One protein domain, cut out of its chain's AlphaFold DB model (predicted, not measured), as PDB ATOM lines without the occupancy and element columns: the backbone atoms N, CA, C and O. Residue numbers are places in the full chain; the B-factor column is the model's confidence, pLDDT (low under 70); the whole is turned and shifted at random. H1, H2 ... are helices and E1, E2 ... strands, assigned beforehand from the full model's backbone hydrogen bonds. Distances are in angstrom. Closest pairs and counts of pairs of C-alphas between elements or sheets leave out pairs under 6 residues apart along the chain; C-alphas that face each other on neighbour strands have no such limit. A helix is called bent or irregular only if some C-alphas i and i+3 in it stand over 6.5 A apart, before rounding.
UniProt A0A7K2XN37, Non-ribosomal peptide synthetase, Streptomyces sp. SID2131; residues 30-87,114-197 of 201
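AT A GLANCE: This is residues 30 to 87 and 114 to 197 of the 201 residues of the protein "Non-ribosomal peptide synthetase" of Streptomyces sp. SID2131 (UniProt A0A7K2XN37). This is an open, loose frame: a twisted sheet of three long strands, E1, E2 and E3, has the long helix H4 passing beside its E3 edge, and H1 leads away from the last part of H4 in an arm that H2 and H3 continue. H5 lies off beyond a long loop, touching no helix. The printed part has 142 residues, with five named helices and three named strands in the order H1 H2 H3 E1 E2 E3 H4 H5; the sheet runs E1 E2 E3 and is mixed, and the class is mixed, helices and strands. The whole is loose, with a radius of gyration of the C-alphas of 19.4 A and spans of 55 by 51 by 31 A.

HOW THE PARTS SIT: Begin at the inner strand E2, residues 118 to 127. E1, residues 75 to 84, is its parallel neighbour at 14 degrees; look for N 76 and O 118, 2.8 A apart and within hydrogen-bond range. E3, residues 130 to 138, is its antiparallel neighbour at 161 degrees and forms a hairpin with it; N 121 and O 136 are within range at 2.9 A. The sheet is twisted, its C-alphas up to 4.4 A off the best plane. H4, residues 146 to 167, only grazes the sheet with residues 149 to 160. With its residues 162 to 166 alone it touches residues 32 to 33 of H1, residues 30 to 44, about perpendicular at 83 degrees; the closest C-alphas, of Val 32 and Ile 163, are 6.2 A apart. H1 and H2, residues 47 to 59, meet only through their link. H2, with residues 56 to 58 alone, touches H3, residues 61 to 65, only at the corner; the closest C-alphas, of His 57 and Arg 64, are 5.0 A apart. H5, residues 187 to 197, is apart from H4 and from H1. H2 is irregular, with C-alphas 49 and 52 8.2 A apart, and 5 of its 9 O i to N i+4 pairs are within hydrogen-bond range; in H1, H3, H4 and H5 every such pair is.

IN THESE COORDINATES: Find C-alpha 75 at (49.484, 77.998, -10.947); from there E1 runs 27.6 A. E2 is 27.8 A long and E3 26.1 A. H4 starts at C-alpha 146, (36.004, 85.900, -10.034), and runs 31.3 A; H1 is 21.3 A long. H5 ends at C-alpha 197, (82.980, 100.989, -20.959).

THE WHOLE: The C-alphas farthest apart, of Gly 142 and Trp 197, are 56.1 A apart. Residues 88 to 113 are not printed; C-alphas 87 and 114 across this cut are 35.0 A apart. The link from H4 to H5, residues 168 to 186, is long. Residues 46 to 52, of which 47 to 52 belong to H2, stand free. Mean pLDDT of the printed part is 91.2, and residues 85 to 87 are under 70.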
ATOM      1  N   GLY A  30      62.954 100.273 -14.041       89.12
ATOM      2  CA  GLY A  30      64.100  99.613 -13.423       89.12
ATOM      3  C   GLY A  30      63.733  98.257 -12.830       89.12
ATOM      4  O   GLY A  30      64.543  97.332 -12.883       89.12
ATOM      5  N   LEU A  31      62.525  98.124 -12.280       91.31
ATOM      6  CA  LEU A  31      61.971  96.840 -11.867       91.31
ATOM      7  C   LEU A  31      61.840  95.902 -13.068       91.31
ATOM      8  O   LEU A  31      62.360  94.790 -13.008       91.31
ATOM      9  N   VAL A  32      61.216  96.360 -14.154       93.44
ATOM     10  CA  VAL A  32      60.996  95.556 -15.365       93.44
ATOM     11  C   VAL A  32      62.319  95.061 -15.959       93.44
ATOM     12  O   VAL A  32      62.459  93.863 -16.200       93.44
ATOM     13  N   ASP A  33      63.318  95.941 -16.112       92.25
ATOM     14  CA  ASP A  33      64.649  95.565 -16.617       92.25
ATOM     15  C   ASP A  33      65.274  94.421 -15.802       92.25
ATOM     16  O   ASP A  33      65.726  93.408 -16.345       92.25
ATOM     17  N   ARG A  34      65.273  94.568 -14.470       92.19
ATOM     18  CA  ARG A  34      65.840  93.566 -13.563       92.19
ATOM     19  C   ARG A  34      65.040  92.272 -13.584       92.19
ATOM     20  O   ARG A  34      65.644  91.203 -13.651       92.19
ATOM     21  N   ALA A  35      63.714  92.358 -13.526       94.50
ATOM     22  CA  ALA A  35      62.828  91.203 -13.478       94.50
ATOM     23  C   ALA A  35      62.983  90.336 -14.733       94.50
ATOM     24  O   ALA A  35      63.200  89.132 -14.613       94.50
ATOM     25  N   VAL A  36      62.982  90.946 -15.925       94.62
ATOM     26  CA  VAL A  36      63.160  90.227 -17.196       94.62
ATOM     27  C   VAL A  36      64.507  89.503 -17.233       94.62
ATOM     28  O   VAL A  36      64.557  88.319 -17.567       94.62
ATOM     29  N   LYS A  37      65.602  90.165 -16.835       94.69
ATOM     30  CA  LYS A  37      66.939  89.548 -16.789       94.69
ATOM     31  C   LYS A  37      67.019  88.407 -15.776       94.69
ATOM     32  O   LYS A  37      67.535  87.342 -16.102       94.69
ATOM     33  N   ARG A  38      66.484  88.593 -14.564       95.25
ATOM     34  CA  ARG A  38      66.483  87.557 -13.516       95.25
ATOM     35  C   ARG A  38      65.677  86.336 -13.933       95.25
ATOM     36  O   ARG A  38      66.200  85.229 -13.874       95.25
ATOM     37  N   VAL A  39      64.448  86.538 -14.403       96.25
ATOM     38  CA  VAL A  39      63.565  85.448 -14.836       96.25
ATOM     39  C   VAL A  39      64.148  84.726 -16.052       96.25
ATOM     40  O   VAL A  39      64.128  83.497 -16.087       96.25
ATOM     41  N   LYS A  40      64.761  85.449 -17.004       96.25
ATOM     42  CA  LYS A  40      65.528  84.839 -18.104       96.25
ATOM     43  C   LYS A  40      66.594  83.878 -17.570       96.25
ATOM     44  O   LYS A  40      66.632  82.732 -18.010       96.25
ATOM     45  N   GLU A  41      67.433  84.306 -16.627       96.06
ATOM     46  CA  GLU A  41      68.488  83.448 -16.063       96.06
ATOM     47  C   GLU A  41      67.925  82.269 -15.260       96.06
ATOM     48  O   GLU A  41      68.428  81.155 -15.388       96.06
ATOM     49  N   GLN A  42      66.853  82.475 -14.489       96.31
ATOM     50  CA  GLN A  42      66.179  81.397 -13.757       96.31
ATOM     51  C   GLN A  42      65.668  80.307 -14.703       96.31
ATOM     52  O   GLN A  42      65.889  79.124 -14.454       96.31
ATOM     53  N   LEU A  43      65.034  80.696 -15.813       96.44
ATOM     54  CA  LEU A  43      64.542  79.749 -16.813       96.44
ATOM     55  C   LEU A  43      65.685  79.088 -17.597       96.44
ATOM     56  O   LEU A  43      65.590  77.911 -17.933       96.44
ATOM     57  N   ARG A  44      66.784  79.806 -17.866       95.62
ATOM     58  CA  ARG A  44      67.971  79.257 -18.549       95.62
ATOM     59  C   ARG A  44      68.786  78.299 -17.685       95.62
ATOM     60  O   ARG A  44      69.463  77.438 -18.237       95.62
ATOM     61  N   ALA A  45      68.705  78.419 -16.363       94.38
ATOM     62  CA  ALA A  45      69.338  77.485 -15.439       94.38
ATOM     63  C   ALA A  45      68.659  76.103 -15.423       94.38
ATOM     64  O   ALA A  45      69.252  75.144 -14.930       94.38
ATOM     65  N   VAL A  46      67.435  75.982 -15.956       95.00
ATOM     66  CA  VAL A  46      66.718  74.706 -16.038       95.00
ATOM     67  C   VAL A  46      67.301  73.850 -17.174       95.00
ATOM     68  O   VAL A  46      67.199  74.243 -18.340       95.00
ATOM     69  N   PRO A  47      67.861  72.660 -16.883       93.88
ATOM     70  CA  PRO A  47      68.403  71.779 -17.914       93.88
ATOM     71  C   PRO A  47      67.309  71.270 -18.854       93.88
ATOM     72  O   PRO A  47      66.235  70.875 -18.394       93.88
ATOM     73  N   ASP A  48      67.595  71.261 -20.158       93.81
ATOM     74  CA  ASP A  48      66.759  70.660 -21.209       93.81
ATOM     75  C   ASP A  48      65.265  71.009 -21.102       93.81
ATOM     76  O   ASP A  48      64.390  70.159 -21.283       93.81
ATOM     77  N   HIS A  49      64.961  72.265 -20.754       91.75
ATOM     78  CA  HIS A  49      63.589  72.748 -20.570       91.75
ATOM     79  C   HIS A  49      62.756  71.883 -19.609       91.75
ATOM     80  O   HIS A  49      61.556  71.700 -19.801       91.75
ATOM     81  N   GLY A  50      63.397  71.317 -18.584       94.31
ATOM     82  CA  GLY A  50      62.735  70.635 -17.478       94.31
ATOM     83  C   GLY A  50      62.193  69.243 -17.794       94.31
ATOM     84  O   GLY A  50      61.576  68.639 -16.918       94.31
ATOM     85  N   ILE A  51      62.451  68.678 -18.982       94.12
ATOM     86  CA  ILE A  51      61.962  67.336 -19.359       94.12
ATOM     87  C   ILE A  51      62.361  66.256 -18.340       94.12
ATOM     88  O   ILE A  51      61.572  65.369 -18.006       94.12
ATOM     89  N   GLY A  52      63.565  66.376 -17.770       92.69
ATOM     90  CA  GLY A  52      64.078  65.463 -16.752       92.69
ATOM     91  C   GLY A  52      63.228  65.418 -15.480       92.69
ATOM     92  O   GLY A  52      63.196  64.384 -14.822       92.69
ATOM     93  N   HIS A  53      62.488  66.483 -15.154       91.12
ATOM     94  CA  HIS A  53      61.631  66.517 -13.968       91.12
ATOM     95  C   HIS A  53      60.551  65.427 -14.023       91.12
ATOM     96  O   HIS A  53      60.441  64.619 -13.100       91.12
ATOM     97  N   GLY A  54      59.788  65.362 -15.120       89.25
ATOM     98  CA  GLY A  54      58.741  64.352 -15.297       89.25
ATOM     99  C   GLY A  54      59.309  62.934 -15.388       89.25
ATOM    100  O   GLY A  54      58.771  62.010 -14.777       89.25
ATOM    101  N   VAL A  55      60.437  62.776 -16.092       91.81
ATOM    102  CA  VAL A  55      61.139  61.490 -16.236       91.81
ATOM    103  C   VAL A  55      61.589  60.959 -14.874       91.81
ATOM    104  O   VAL A  55      61.244  59.833 -14.521       91.81
ATOM    105  N   LEU A  56      62.298  61.768 -14.082       91.75
ATOM    106  CA  LEU A  56      62.770  61.383 -12.749       91.75
ATOM    107  C   LEU A  56      61.601  61.114 -11.805       91.75
ATOM    108  O   LEU A  56      61.584  60.097 -11.120       91.75
ATOM    109  N   HIS A  57      60.582  61.975 -11.807       86.94
ATOM    110  CA  HIS A  57      59.422  61.800 -10.939       86.94
ATOM    111  C   HIS A  57      58.657  60.497 -11.224       86.94
ATOM    112  O   HIS A  57      58.114  59.882 -10.303       86.94
ATOM    113  N   ARG A  58      58.609  60.062 -12.492       87.19
ATOM    114  CA  ARG A  58      57.867  58.865 -12.900       87.19
ATOM    115  C   ARG A  58      58.690  57.580 -12.838       87.19
ATOM    116  O   ARG A  58      58.116  56.538 -12.533       87.19
ATOM    117  N   LEU A  59      59.982  57.642 -13.161       92.62
ATOM    118  CA  LEU A  59      60.824  56.461 -13.380       92.62
ATOM    119  C   LEU A  59      61.864  56.219 -12.278       92.62
ATOM    120  O   LEU A  59      62.403  55.117 -12.216       92.62
ATOM    121  N   ASP A  60      62.131  57.194 -11.403       93.38
ATOM    122  CA  ASP A  60      63.084  57.066 -10.293       93.38
ATOM    123  C   ASP A  60      62.359  57.165  -8.932       93.38
ATOM    124  O   ASP A  60      62.009  58.260  -8.470       93.38
ATOM    125  N   PRO A  61      62.144  56.028  -8.238       91.06
ATOM    126  CA  PRO A  61      61.525  56.012  -6.913       91.06
ATOM    127  C   PRO A  61      62.285  56.831  -5.861       91.06
ATOM    128  O   PRO A  61      61.664  57.416  -4.974       91.06
ATOM    129  N   GLY A  62      63.617  56.897  -5.950       91.69
ATOM    130  CA  GLY A  62      64.451  57.665  -5.028       91.69
ATOM    131  C   GLY A  62      64.306  59.169  -5.244       91.69
ATOM    132  O   GLY A  62      64.202  59.923  -4.275       91.69
ATOM    133  N   ALA A  63      64.238  59.611  -6.502       88.19
ATOM    134  CA  ALA A  63      63.940  61.004  -6.835       88.19
ATOM    135  C   ALA A  63      62.527  61.402  -6.387       88.19
ATOM    136  O   ALA A  63      62.342  62.491  -5.844       88.19
ATOM    137  N   ARG A  64      61.545  60.506  -6.553       87.31
ATOM    138  CA  ARG A  64      60.176  60.721  -6.074       87.31
ATOM    139  C   ARG A  64      60.121  60.900  -4.555       87.31
ATOM    140  O   ARG A  64      59.581  61.904  -4.107       87.31
ATOM    141  N   ALA A  65      60.733  59.996  -3.788       87.88
ATOM    142  CA  ALA A  65      60.718  60.048  -2.322       87.88
ATOM    143  C   ALA A  65      61.364  61.325  -1.753       87.88
ATOM    144  O   ALA A  65      60.919  61.859  -0.743       87.88
ATOM    145  N   ARG A  66      62.390  61.875  -2.418       86.25
ATOM    146  CA  ARG A  66      63.023  63.146  -2.008       86.25
ATOM    147  C   ARG A  66      62.103  64.363  -2.126       86.25
ATOM    148  O   ARG A  66      62.438  65.416  -1.590       86.25
ATOM    149  N   ARG A  67      60.996  64.241  -2.857       79.25
ATOM    150  CA  ARG A  67      60.020  65.309  -3.086       79.25
ATOM    151  C   ARG A  67      58.780  65.163  -2.200       79.25
ATOM    152  O   ARG A  67      57.934  66.053  -2.221       79.25
ATOM    153  N   ASP A  68      58.668  64.090  -1.418       79.50
ATOM    154  CA  ASP A  68      57.544  63.908  -0.500       79.50
ATOM    155  C   ASP A  68      57.478  65.093   0.481       79.50
ATOM    156  O   ASP A  68      58.444  65.407   1.177       79.50
ATOM    157  N   GLY A  69      56.340  65.793   0.491       79.19
ATOM    158  CA  GLY A  69      56.124  67.001   1.296       79.19
ATOM    159  C   GLY A  69      56.556  68.321   0.646       79.19
ATOM    160  O   GLY A  69      56.388  69.373   1.260       79.19
ATOM    161  N   ALA A  70      57.083  68.309  -0.584       82.50
ATOM    162  CA  ALA A  70      57.306  69.543  -1.333       82.50
ATOM    163  C   ALA A  70      55.970  70.204  -1.702       82.50
ATOM    164  O   ALA A  70      55.006  69.523  -2.049       82.50
ATOM    165  N   ALA A  71      55.931  71.539  -1.674       82.81
ATOM    166  CA  ALA A  71      54.766  72.287  -2.128       82.81
ATOM    167  C   ALA A  71      54.491  72.016  -3.618       82.81
ATOM    168  O   ALA A  71      55.410  71.986  -4.446       82.81
ATOM    169  N   GLU A  72      53.217  71.828  -3.956       87.69
ATOM    170  CA  GLU A  72      52.783  71.684  -5.340       87.69
ATOM    171  C   GLU A  72      52.499  73.059  -5.963       87.69
ATOM    172  O   GLU A  72      51.915  73.922  -5.301       87.69
ATOM    173  N   PRO A  73      52.902  73.296  -7.227       93.31
ATOM    174  CA  PRO A  73      52.572  74.534  -7.920       93.31
ATOM    175  C   PRO A  73      51.059  74.711  -8.047       93.31
ATOM    176  O   PRO A  73      50.369  73.892  -8.657       93.31
ATOM    177  N   GLN A  74      50.550  75.815  -7.509       95.12
ATOM    178  CA  GLN A  74      49.127  76.148  -7.576       95.12
ATOM    179  C   GLN A  74      48.732  76.818  -8.898       95.12
ATOM    180  O   GLN A  74      47.547  76.848  -9.218       95.12
ATOM    181  N   ILE A  75      49.705  77.327  -9.662       96.25
ATOM    182  CA  ILE A  75      49.484  77.998 -10.947       96.25
ATOM    183  C   ILE A  75      50.094  77.159 -12.073       96.25
ATOM    184  O   ILE A  75      51.294  76.873 -12.054       96.25
ATOM    185  N   GLY A  76      49.268  76.800 -13.053       96.06
ATOM    186  CA  GLY A  76      49.680  76.253 -14.341       96.06
ATOM    187  C   GLY A  76      49.842  77.370 -15.365       96.06
ATOM    188  O   GLY A  76      49.011  78.274 -15.435       96.06
ATOM    189  N   PHE A  77      50.907  77.325 -16.162       96.50
ATOM    190  CA  PHE A  77      51.111  78.257 -17.272       96.50
ATOM    191  C   PHE A  77      51.554  77.502 -18.519       96.50
ATOM    192  O   PHE A  77      52.482  76.691 -18.462       96.50
ATOM    193  N   ASN A  78      50.928  77.799 -19.653       95.31
ATOM    194  CA  ASN A  78      51.243  77.161 -20.923       95.31
ATOM    195  C   ASN A  78      51.107  78.148 -22.087       95.31
ATOM    196  O   ASN A  78      50.034  78.697 -22.329       95.31
ATOM    197  N   TYR A  79      52.194  78.347 -22.836       95.31
ATOM    198  CA  TYR A  79      52.176  79.130 -24.068       95.31
ATOM    199  C   TYR A  79      52.103  78.197 -25.279       95.31
ATOM    200  O   TYR A  79      53.065  77.502 -25.603       95.31
ATOM    201  N   LEU A  80      50.960  78.210 -25.962       92.56
ATOM    202  CA  LEU A  80      50.637  77.324 -27.085       92.56
ATOM    203  C   LEU A  80      51.309  77.741 -28.402       92.56
ATOM    204  O   LEU A  80      51.240  77.019 -29.396       92.56
ATOM    205  N   GLY A  81      51.981  78.893 -28.411       91.56
ATOM    206  CA  GLY A  81      52.651  79.430 -29.585       91.56
ATOM    207  C   GLY A  81      51.812  80.468 -30.320       91.56
ATOM    208  O   GLY A  81      51.043  81.225 -29.720       91.56
ATOM    209  N   ARG A  82      52.025  80.538 -31.634       92.81
ATOM    210  CA  ARG A  82      51.454  81.559 -32.514       92.81
ATOM    211  C   ARG A  82      50.573  80.915 -33.573       92.81
ATOM    212  O   ARG A  82      50.975  79.926 -34.184       92.81
ATOM    213  N   TYR A  83      49.416  81.513 -33.817       86.06
ATOM    214  CA  TYR A  83      48.455  81.098 -34.830       86.06
ATOM    215  C   TYR A  83      48.218  82.250 -35.805       86.06
ATOM    216  O   TYR A  83      48.067  83.392 -35.380       86.06
ATOM    217  N   ALA A  84      48.158  81.965 -37.106       81.56
ATOM    218  CA  ALA A  84      47.724  82.953 -38.089       81.56
ATOM    219  C   ALA A  84      46.202  83.118 -37.990       81.56
ATOM    220  O   ALA A  84      45.464  82.165 -38.237       81.56
ATOM    221  N   ALA A  85      45.739  84.311 -37.617       69.31
ATOM    222  CA  ALA A  85      44.325  84.644 -37.673       69.31
ATOM    223  C   ALA A  85      44.011  85.097 -39.102       69.31
ATOM    224  O   ALA A  85      44.472  86.149 -39.546       69.31
ATOM    225  N   GLN A  86      43.270  84.277 -39.846       65.44
ATOM    226  CA  GLN A  86      42.805  84.665 -41.175       65.44
ATOM    227  C   GLN A  86      41.720  85.742 -41.050       65.44
ATOM    228  O   GLN A  86      40.916  85.716 -40.118       65.44
ATOM    229  N   ASP A  87      41.727  86.707 -41.969       59.19
ATOM    230  CA  ASP A  87      40.719  87.763 -42.026       59.19
ATOM    231  C   ASP A  87      39.370  87.166 -42.471       59.19
ATOM    232  O   ASP A  87      39.298  86.643 -43.587       59.19
ATOM    233  N   VAL A 114      41.138  69.037 -11.335       85.75
ATOM    234  CA  VAL A 114      42.030  70.086 -11.836       85.75
ATOM    235  C   VAL A 114      43.474  69.803 -11.424       85.75
ATOM    236  O   VAL A 114      43.741  69.323 -10.323       85.75
ATOM    237  N   HIS A 115      44.414  70.112 -12.314       86.19
ATOM    238  CA  HIS A 115      45.846  69.944 -12.049       86.19
ATOM    239  C   HIS A 115      46.444  71.098 -11.236       86.19
ATOM    240  O   HIS A 115      47.422  70.902 -10.521       86.19
ATOM    241  N   HIS A 116      45.849  72.286 -11.348       92.69
ATOM    242  CA  HIS A 116      46.280  73.513 -10.691       92.69
ATOM    243  C   HIS A 116      45.056  74.264 -10.158       92.69
ATOM    244  O   HIS A 116      43.948  74.100 -10.670       92.69
ATOM    245  N   VAL A 117      45.259  75.088  -9.129       95.25
ATOM    246  CA  VAL A 117      44.220  75.982  -8.587       95.25
ATOM    247  C   VAL A 117      43.806  77.003  -9.646       95.25
ATOM    248  O   VAL A 117      42.620  77.267  -9.818       95.25
ATOM    249  N   LEU A 118      44.792  77.531 -10.375       96.00
ATOM    250  CA  LEU A 118      44.612  78.448 -11.490       96.00
ATOM    251  C   LEU A 118      45.453  77.977 -12.678       96.00
ATOM    252  O   LEU A 118      46.652  77.756 -12.538       96.00
ATOM    253  N   ASP A 119      44.844  77.848 -13.847       94.50
ATOM    254  CA  ASP A 119      45.518  77.496 -15.095       94.50
ATOM    255  C   ASP A 119      45.433  78.660 -16.089       94.50
ATOM    256  O   ASP A 119      44.355  79.216 -16.319       94.50
ATOM    257  N   ILE A 120      46.577  79.046 -16.654       95.69
ATOM    258  CA  ILE A 120      46.716  80.152 -17.603       95.69
ATOM    259  C   ILE A 120      47.271  79.594 -18.915       95.69
ATOM    260  O   ILE A 120      48.467  79.319 -19.041       95.69
ATOM    261  N   ASN A 121      46.410  79.469 -19.924       93.56
ATOM    262  CA  ASN A 121      46.844  79.184 -21.290       93.56
ATOM    263  C   ASN A 121      46.961  80.488 -22.068       93.56
ATOM    264  O   ASN A 121      46.074  81.336 -22.011       93.56
ATOM    265  N   ALA A 122      48.038  80.633 -22.828       94.25
ATOM    266  CA  ALA A 122      48.285  81.802 -23.648       94.25
ATOM    267  C   ALA A 122      48.638  81.401 -25.079       94.25
ATOM    268  O   ALA A 122      49.350  80.423 -25.311       94.25
ATOM    269  N   HIS A 123      48.205  82.201 -26.043       93.19
ATOM    270  CA  HIS A 123      48.641  82.098 -27.431       93.19
ATOM    271  C   HIS A 123      48.684  83.471 -28.080       93.19
ATOM    272  O   HIS A 123      48.063  84.420 -27.609       93.19
ATOM    273  N   THR A 124      49.438  83.593 -29.165       93.50
ATOM    274  CA  THR A 124      49.444  84.817 -29.968       93.50
ATOM    275  C   THR A 124      48.711  84.586 -31.273       93.50
ATOM    276  O   THR A 124      48.946  83.597 -31.960       93.50
ATOM    277  N   GLU A 125      47.855  85.525 -31.628       91.25
ATOM    278  CA  GLU A 125      47.140  85.542 -32.891       91.25
ATOM    279  C   GLU A 125      47.757  86.591 -33.802       91.25
ATOM    280  O   GLU A 125      47.738  87.782 -33.494       91.25
ATOM    281  N   ASP A 126      48.297  86.152 -34.929       88.75
ATOM    282  CA  ASP A 126      48.829  87.031 -35.959       88.75
ATOM    283  C   ASP A 126      47.665  87.543 -36.802       88.75
ATOM    284  O   ASP A 126      47.199  86.865 -37.716       88.75
ATOM    285  N   ARG A 127      47.154  88.719 -36.419       87.25
ATOM    286  CA  ARG A 127      46.020  89.403 -37.051       87.25
ATOM    287  C   ARG A 127      46.521  90.483 -38.026       87.25
ATOM    288  O   ARG A 127      47.636  90.980 -37.853       87.25
ATOM    289  N   PRO A 128      45.696  90.938 -38.992       84.56
ATOM    290  CA  PRO A 128      46.079  92.010 -39.920       84.56
ATOM    291  C   PRO A 128      46.524  93.316 -39.236       84.56
ATOM    292  O   PRO A 128      47.420  93.996 -39.725       84.56
ATOM    293  N   GLY A 129      45.935  93.648 -38.080       86.81
ATOM    294  CA  GLY A 129      46.298  94.820 -37.270       86.81
ATOM    295  C   GLY A 129      47.527  94.636 -36.370       86.81
ATOM    296  O   GLY A 129      47.837  95.532 -35.592       86.81
ATOM    297  N   GLY A 130      48.204  93.489 -36.450       90.50
ATOM    298  CA  GLY A 130      49.341  93.127 -35.607       90.50
ATOM    299  C   GLY A 130      49.071  91.914 -34.706       90.50
ATOM    300  O   GLY A 130      47.932  91.450 -34.589       90.50
ATOM    301  N   PRO A 131      50.124  91.371 -34.071       92.44
ATOM    302  CA  PRO A 131      49.998  90.236 -33.169       92.44
ATOM    303  C   PRO A 131      49.191  90.613 -31.922       92.44
ATOM    304  O   PRO A 131      49.463  91.626 -31.280       92.44
ATOM    305  N   ARG A 132      48.237  89.764 -31.535       92.06
ATOM    306  CA  ARG A 132      47.459  89.909 -30.300       92.06
ATOM    307  C   ARG A 132      47.727  88.735 -29.373       92.06
ATOM    308  O   ARG A 132      47.509  87.589 -29.756       92.06
ATOM    309  N   LEU A 133      48.184  89.006 -28.153       93.81
ATOM    310  CA  LEU A 133      48.242  87.987 -27.108       93.81
ATOM    311  C   LEU A 133      46.828  87.734 -26.574       93.81
ATOM    312  O   LEU A 133      46.114  88.672 -26.226       93.81
ATOM    313  N   VAL A 134      46.442  86.468 -26.499       92.19
ATOM    314  CA  VAL A 134      45.202  86.010 -25.880       92.19
ATOM    315  C   VAL A 134      45.580  85.138 -24.694       92.19
ATOM    316  O   VAL A 134      46.443  84.267 -24.810       92.19
ATOM    317  N   THR A 135      44.948  85.386 -23.549       94.25
ATOM    318  CA  THR A 135      45.115  84.562 -22.352       94.25
ATOM    319  C   THR A 135      43.770  84.038 -21.889       94.25
ATOM    320  O   THR A 135      42.766  84.749 -21.893       94.25
ATOM    321  N   ARG A 136      43.750  82.765 -21.508       92.00
ATOM    322  CA  ARG A 136      42.600  82.076 -20.947       92.00
ATOM    323  C   ARG A 136      42.955  81.627 -19.543       92.00
ATOM    324  O   ARG A 136      43.898  80.863 -19.359       92.00
ATOM    325  N   TRP A 137      42.146  82.074 -18.599       94.62
ATOM    326  CA  TRP A 137      42.283  81.797 -17.180       94.62
ATOM    327  C   TRP A 137      41.197  80.796 -16.804       94.62
ATOM    328  O   TRP A 137      40.045  80.938 -17.216       94.62
ATOM    329  N   THR A 138      41.557  79.716 -16.123       91.75
ATOM    330  CA  THR A 138      40.624  78.643 -15.759       91.75
ATOM    331  C   THR A 138      40.884  78.208 -14.329       91.75
ATOM    332  O   THR A 138      42.023  77.957 -13.948       91.75
ATOM    333  N   TRP A 139      39.824  78.127 -13.532       93.50
ATOM    334  CA  TRP A 139      39.879  77.728 -12.131       93.50
ATOM    335  C   TRP A 139      38.588  76.989 -11.745       93.50
ATOM    336  O   TRP A 139      37.552  77.181 -12.394       93.50
ATOM    337  N   PRO A 140      38.611  76.123 -10.713       89.69
ATOM    338  CA  PRO A 140      37.400  75.513 -10.180       89.69
ATOM    339  C   PRO A 140      36.445  76.559  -9.606       89.69
ATOM    340  O   PRO A 140      36.847  77.416  -8.813       89.69
ATOM    341  N   ALA A 141      35.160  76.431  -9.933       84.38
ATOM    342  CA  ALA A 141      34.125  77.245  -9.313       84.38
ATOM    343  C   ALA A 141      34.125  77.046  -7.785       84.38
ATOM    344  O   ALA A 141      34.147  75.914  -7.300       84.38
ATOM    345  N   GLY A 142      34.095  78.150  -7.038       87.12
ATOM    346  CA  GLY A 142      34.076  78.149  -5.572       87.12
ATOM    347  C   GLY A 142      35.443  77.990  -4.896       87.12
ATOM    348  O   GLY A 142      35.490  77.990  -3.670       87.12
ATOM    349  N   LEU A 143      36.537  77.856  -5.658       92.56
ATOM    350  CA  LEU A 143      37.892  77.871  -5.095       92.56
ATOM    351  C   LEU A 143      38.512  79.273  -5.092       92.56
ATOM    352  O   LEU A 143      39.202  79.622  -4.139       92.56
ATOM    353  N   LEU A 144      38.272  80.045  -6.153       95.50
ATOM    354  CA  LEU A 144      38.692  81.440  -6.285       95.50
ATOM    355  C   LEU A 144      37.492  82.299  -6.677       95.50
ATOM    356  O   LEU A 144      36.674  81.876  -7.506       95.50
ATOM    357  N   ASP A 145      37.434  83.503  -6.118       95.75
ATOM    358  CA  ASP A 145      36.447  84.507  -6.490       95.75
ATOM    359  C   ASP A 145      36.812  85.121  -7.847       95.75
ATOM    360  O   ASP A 145      37.978  85.379  -8.155       95.75
ATOM    361  N   GLU A 146      35.803  85.346  -8.689       95.81
ATOM    362  CA  GLU A 146      36.004  85.900 -10.034       95.81
ATOM    363  C   GLU A 146      36.637  87.299  -9.988       95.81
ATOM    364  O   GLU A 146      37.465  87.623 -10.835       95.81
ATOM    365  N   GLU A 147      36.311  88.095  -8.966       97.06
ATOM    366  CA  GLU A 147      36.895  89.421  -8.739       97.06
ATOM    367  C   GLU A 147      38.406  89.349  -8.479       97.06
ATOM    368  O   GLU A 147      39.166  90.128  -9.057       97.06
ATOM    369  N   ASP A 148      38.863  88.373  -7.689       96.00
ATOM    370  CA  ASP A 148      40.290  88.182  -7.407       96.00
ATOM    371  C   ASP A 148      41.057  87.760  -8.665       96.00
ATOM    372  O   ASP A 148      42.158  88.251  -8.936       96.00
ATOM    373  N   VAL A 149      40.469  86.867  -9.471       97.00
ATOM    374  CA  VAL A 149      41.081  86.440 -10.735       97.00
ATOM    375  C   VAL A 149      41.100  87.585 -11.748       97.00
ATOM    376  O   VAL A 149      42.105  87.759 -12.438       97.00
ATOM    377  N   ALA A 150      40.048  88.403 -11.809       96.50
ATOM    378  CA  ALA A 150      40.007  89.596 -12.651       96.50
ATOM    379  C   ALA A 150      41.075  90.619 -12.233       96.50
ATOM    380  O   ALA A 150      41.828  91.098 -13.078       96.50
ATOM    381  N   ALA A 151      41.227  90.880 -10.932       96.00
ATOM    382  CA  ALA A 151      42.265  91.771 -10.419       96.00
ATOM    383  C   ALA A 151      43.683  91.267 -10.754       96.00
ATOM    384  O   ALA A 151      44.572  92.061 -11.089       96.00
ATOM    385  N   LEU A 152      43.901  89.947 -10.703       95.81
ATOM    386  CA  LEU A 152      45.158  89.325 -11.115       95.81
ATOM    387  C   LEU A 152      45.384  89.426 -12.632       95.81
ATOM    388  O   LEU A 152      46.504  89.721 -13.052       95.81
ATOM    389  N   ALA A 153      44.345  89.231 -13.445       96.62
ATOM    390  CA  ALA A 153      44.414  89.391 -14.896       96.62
ATOM    391  C   ALA A 153      44.731  90.844 -15.295       96.62
ATOM    392  O   ALA A 153      45.597  91.071 -16.137       96.62
ATOM    393  N   ASP A 154      44.129  91.829 -14.625       96.00
ATOM    394  CA  ASP A 154      44.440  93.247 -14.827       96.00
ATOM    395  C   ASP A 154      45.885  93.570 -14.425       96.00
ATOM    396  O   ASP A 154      46.574  94.350 -15.083       96.00
ATOM    397  N   ALA A 155      46.377  92.988 -13.327       94.69
ATOM    398  CA  ALA A 155      47.774  93.141 -12.924       94.69
ATOM    399  C   ALA A 155      48.737  92.504 -13.935       94.69
ATOM    400  O   ALA A 155      49.788  93.079 -14.224       94.69
ATOM    401  N   PHE A 156      48.366  91.351 -14.491       95.50
ATOM    402  CA  PHE A 156      49.110  90.669 -15.543       95.50
ATOM    403  C   PHE A 156      49.176  91.513 -16.824       95.50
ATOM    404  O   PHE A 156      50.262  91.680 -17.377       95.50
ATOM    405  N   ASP A 157      48.062  92.113 -17.250       95.88
ATOM    406  CA  ASP A 157      48.020  93.020 -18.403       95.88
ATOM    407  C   ASP A 157      48.913  94.253 -18.194       95.88
ATOM    408  O   ASP A 157      49.779  94.547 -19.020       95.88
ATOM    409  N   ARG A 158      48.809  94.916 -17.033       95.19
ATOM    410  CA  ARG A 158      49.694  96.045 -16.690       95.19
ATOM    411  C   ARG A 158      51.171  95.654 -16.702       95.19
ATOM    412  O   ARG A 158      51.999  96.427 -17.184       95.19
ATOM    413  N   ALA A 159      51.511  94.474 -16.181       94.56
ATOM    414  CA  ALA A 159      52.884  93.980 -16.174       94.56
ATOM    415  C   ALA A 159      53.404  93.731 -17.597       94.56
ATOM    416  O   ALA A 159      54.527  94.122 -17.920       94.56
ATOM    417  N   LEU A 160      52.593  93.113 -18.462       95.88
ATOM    418  CA  LEU A 160      52.955  92.868 -19.857       95.88
ATOM    419  C   LEU A 160      53.102  94.161 -20.655       95.88
ATOM    420  O   LEU A 160      54.072  94.291 -21.401       95.88
ATOM    421  N   THR A 161      52.199  95.120 -20.466       95.56
ATOM    422  CA  THR A 161      52.303  96.447 -21.081       95.56
ATOM    423  C   THR A 161      53.595  97.137 -20.655       95.56
ATOM    424  O   THR A 161      54.356  97.579 -21.509       95.56
ATOM    425  N   ALA A 162      53.933  97.119 -19.361       95.06
ATOM    426  CA  ALA A 162      55.188  97.690 -18.878       95.06
ATOM    427  C   ALA A 162      56.432  96.983 -19.455       95.06
ATOM    428  O   ALA A 162      57.440  97.632 -19.738       95.06
ATOM    429  N   ILE A 163      56.378  95.660 -19.664       95.25
ATOM    430  CA  ILE A 163      57.444  94.901 -20.344       95.25
ATOM    431  C   ILE A 163      57.561  95.311 -21.816       95.25
ATOM    432  O   ILE A 163      58.678  95.507 -22.298       95.25
ATOM    433  N   ALA A 164      56.440  95.454 -22.524       94.88
ATOM    434  CA  ALA A 164      56.417  95.859 -23.925       94.88
ATOM    435  C   ALA A 164      56.967  97.282 -24.105       94.88
ATOM    436  O   ALA A 164      57.905  97.481 -24.873       94.88
ATOM    437  N   GLU A 165      56.473  98.242 -23.320       94.81
ATOM    438  CA  GLU A 165      56.972  99.622 -23.301       94.81
ATOM    439  C   GLU A 165      58.456  99.682 -22.931       94.81
ATOM    440  O   GLU A 165      59.228 100.439 -23.523       94.81
ATOM    441  N   HIS A 166      58.893  98.862 -21.966       93.62
ATOM    442  CA  HIS A 166      60.307  98.765 -21.630       93.62
ATOM    443  C   HIS A 166      61.127  98.300 -22.834       93.62
ATOM    444  O   HIS A 166      62.159  98.903 -23.103       93.62
ATOM    445  N   ALA A 167      60.681  97.273 -23.561       93.50
ATOM    446  CA  ALA A 167      61.404  96.704 -24.699       93.50
ATOM    447  C   ALA A 167      61.577  97.680 -25.878       93.50
ATOM    448  O   ALA A 167      62.523  97.532 -26.651       93.50
ATOM    449  N   GLU A 168      60.711  98.688 -26.003       93.94
ATOM    450  CA  GLU A 168      60.815  99.732 -27.032       93.94
ATOM    451  C   GLU A 168      61.854 100.815 -26.703       93.94
ATOM    452  O   GLU A 168      62.234 101.610 -27.569       93.94
ATOM    453  N   ARG A 169      62.346 100.870 -25.460       91.88
ATOM    454  CA  ARG A 169      63.294 101.910 -25.058       91.88
ATOM    455  C   ARG A 169      64.686 101.675 -25.657       91.88
ATOM    456  O   ARG A 169      65.183 100.551 -25.645       91.88
ATOM    457  N   PRO A 170      65.410 102.735 -26.067       87.25
ATOM    458  CA  PRO A 170      66.761 102.599 -26.619       87.25
ATOM    459  C   PRO A 170      67.792 102.004 -25.649       87.25
ATOM    460  O   PRO A 170      68.819 101.482 -26.081       87.25
ATOM    461  N   ASP A 171      67.556 102.138 -24.343       82.94
ATOM    462  CA  ASP A 171      68.425 101.634 -23.280       82.94
ATOM    463  C   ASP A 171      67.988 100.270 -22.722       82.94
ATOM    464  O   ASP A 171      68.654  99.748 -21.818       82.94
ATOM    465  N   ALA A 172      66.914  99.695 -23.272       86.25
ATOM    466  CA  ALA A 172      66.377  98.400 -22.889       86.25
ATOM    467  C   ALA A 172      67.338  97.246 -23.186       86.25
ATOM    468  O   ALA A 172      68.175  97.289 -24.093       86.25
ATOM    469  N   GLY A 173      67.179  96.172 -22.415       80.06
ATOM    470  CA  GLY A 173      67.954  94.950 -22.573       80.06
ATOM    471  C   GLY A 173      69.371  95.049 -22.006       80.06
ATOM    472  O   GLY A 173      69.643  95.664 -20.968       80.06
ATOM    473  N   GLY A 174      70.297  94.368 -22.672       87.19
ATOM    474  CA  GLY A 174      71.670  94.185 -22.215       87.19
ATOM    475  C   GLY A 174      71.988  92.734 -21.881       87.19
ATOM    476  O   GLY A 174      71.116  91.868 -21.862       87.19
ATOM    477  N   TRP A 175      73.272  92.498 -21.642       91.06
ATOM    478  CA  TRP A 175      73.814  91.167 -21.426       91.06
ATOM    479  C   TRP A 175      73.407  90.602 -20.069       91.06
ATOM    480  O   TRP A 175      73.478  91.293 -19.047       91.06
ATOM    481  N   THR A 176      73.047  89.326 -20.077       94.12
ATOM    482  CA  THR A 176      72.954  88.480 -18.890       94.12
ATOM    483  C   THR A 176      74.030  87.391 -18.948       94.12
ATOM    484  O   THR A 176      74.615  87.173 -20.014       94.12
ATOM    485  N   PRO A 177      74.347  86.707 -17.833       94.81
ATOM    486  CA  PRO A 177      75.383  85.673 -17.814       94.81
ATOM    487  C   PRO A 177      75.215  84.608 -18.906       94.81
ATOM    488  O   PRO A 177      76.196  84.252 -19.562       94.81
ATOM    489  N   SER A 178      73.982  84.157 -19.173       93.50
ATOM    490  CA  SER A 178      73.721  83.163 -20.226       93.50
ATOM    491  C   SER A 178      74.050  83.620 -21.655       93.50
ATOM    492  O   SER A 178      74.181  82.772 -22.537       93.50
ATOM    493  N   ASP A 179      74.251  84.918 -21.903       93.31
ATOM    494  CA  ASP A 179      74.669  85.420 -23.218       93.31
ATOM    495  C   ASP A 179      76.188  85.324 -23.453       93.31
ATOM    496  O   ASP A 179      76.658  85.498 -24.579       93.31
ATOM    497  N   LEU A 180      76.974  85.065 -22.403       92.38
ATOM    498  CA  LEU A 180      78.438  85.094 -22.435       92.38
ATOM    499  C   LEU A 180      79.032  83.756 -21.958       92.38
ATOM    500  O   LEU A 180      79.789  83.724 -20.990       92.38
ATOM    501  N   PRO A 181      78.757  82.636 -22.656       90.31
ATOM    502  CA  PRO A 181      79.048  81.283 -22.163       90.31
ATOM    503  C   PRO A 181      80.543  80.969 -22.000       90.31
ATOM    504  O   PRO A 181      80.900  79.971 -21.381       90.31
ATOM    505  N   LEU A 182      81.425  81.794 -22.567       93.19
ATOM    506  CA  LEU A 182      82.878  81.611 -22.508       93.19
ATOM    507  C   LEU A 182      83.528  82.275 -21.285       93.19
ATOM    508  O   LEU A 182      84.735  82.136 -21.092       93.19
ATOM    509  N   VAL A 183      82.765  83.016 -20.476       92.12
ATOM    510  CA  VAL A 183      83.270  83.714 -19.289       92.12
ATOM    511  C   VAL A 183      82.327  83.531 -18.105       92.12
ATOM    512  O   VAL A 183      81.112  83.486 -18.250       92.12
ATOM    513  N   SER A 184      82.887  83.452 -16.901       90.88
ATOM    514  CA  SER A 184      82.105  83.368 -15.666       90.88
ATOM    515  C   SER A 184      81.927  84.764 -15.075       90.88
ATOM    516  O   SER A 184      82.767  85.221 -14.300       90.88
ATOM    517  N   LEU A 185      80.855  85.451 -15.478       91.56
ATOM    518  CA  LEU A 185      80.484  86.771 -14.966       91.56
ATOM    519  C   LEU A 185      79.070  86.744 -14.386       91.56
ATOM    520  O   LEU A 185      78.154  86.230 -15.020       91.56
ATOM    521  N   ASP A 186      78.889  87.328 -13.205       91.62
ATOM    522  CA  ASP A 186      77.565  87.607 -12.648       91.62
ATOM    523  C   ASP A 186      76.972  88.916 -13.210       91.62
ATOM    524  O   ASP A 186      77.668  89.736 -13.823       91.62
ATOM    525  N   GLN A 187      75.671  89.138 -12.988       91.75
ATOM    526  CA  GLN A 187      74.990  90.338 -13.490       91.75
ATOM    527  C   GLN A 187      75.615  91.637 -12.947       91.75
ATOM    528  O   GLN A 187      75.771  92.600 -13.692       91.75
ATOM    529  N   ASN A 188      76.073  91.661 -11.690       91.25
ATOM    530  CA  ASN A 188      76.695  92.849 -11.093       91.25
ATOM    531  C   ASN A 188      78.056  93.173 -11.732       91.25
ATOM    532  O   ASN A 188      78.487  94.328 -11.774       91.25
ATOM    533  N   GLN A 189      78.799  92.162 -12.173       92.62
ATOM    534  CA  GLN A 189      80.037  92.326 -12.924       92.62
ATOM    535  C   GLN A 189      79.739  92.855 -14.328       92.62
ATOM    536  O   GLN A 189      80.389  93.814 -14.745       92.62
ATOM    537  N   LEU A 190      78.730  92.313 -15.017       91.50
ATOM    538  CA  LEU A 190      78.295  92.803 -16.331       91.50
ATOM    539  C   LEU A 190      77.839  94.261 -16.283       91.50
ATOM    540  O   LEU A 190      78.283  95.069 -17.100       91.50
ATOM    541  N   ASP A 191      77.046  94.629 -15.282       88.75
ATOM    542  CA  ASP A 191      76.564  95.998 -15.111       88.75
ATOM    543  C   ASP A 191      77.726  96.965 -14.831       88.75
ATOM    544  O   ASP A 191      77.790  98.059 -15.395       88.75
ATOM    545  N   ARG A 192      78.722  96.545 -14.035       89.75
ATOM    546  CA  ARG A 192      79.958  97.320 -13.823       89.75
ATOM    547  C   ARG A 192      80.760  97.499 -15.111       89.75
ATOM    548  O   ARG A 192      81.275  98.594 -15.348       89.75
ATOM    549  N   LEU A 193      80.866  96.460 -15.944       89.56
ATOM    550  CA  LEU A 193      81.530  96.549 -17.246       89.56
ATOM    551  C   LEU A 193      80.771  97.512 -18.180       89.56
ATOM    552  O   LEU A 193      81.378  98.411 -18.766       89.56
ATOM    553  N   LYS A 194      79.439  97.393 -18.263       85.81
ATOM    554  CA  LYS A 194      78.581  98.299 -19.044       85.81
ATOM    555  C   LYS A 194      78.747  99.750 -18.586       85.81
ATOM    556  O   LYS A 194      78.951 100.622 -19.421       85.81
ATOM    557  N   ASN A 195      78.756 100.013 -17.282       85.25
ATOM    558  CA  ASN A 195      78.908 101.372 -16.758       85.25
ATOM    559  C   ASN A 195      80.298 101.963 -17.026       85.25
ATOM    560  O   ASN A 195      80.422 103.155 -17.299       85.25
ATOM    561  N   LYS A 196      81.355 101.145 -16.970       86.81
ATOM    562  CA  LYS A 196      82.733 101.618 -17.156       86.81
ATOM    563  C   LYS A 196      83.131 101.784 -18.629       86.81
ATOM    564  O   LYS A 196      83.967 102.637 -18.923       86.81
ATOM    565  N   TRP A 197      82.563 100.998 -19.547       81.50
ATOM    566  CA  TRP A 197      82.980 100.989 -20.959       81.50
ATOM    567  C   TRP A 197      81.849 101.162 -21.986       81.50
ATOM    568  O   TRP A 197      82.143 101.423 -23.148       81.50
TER     569      TRP A 197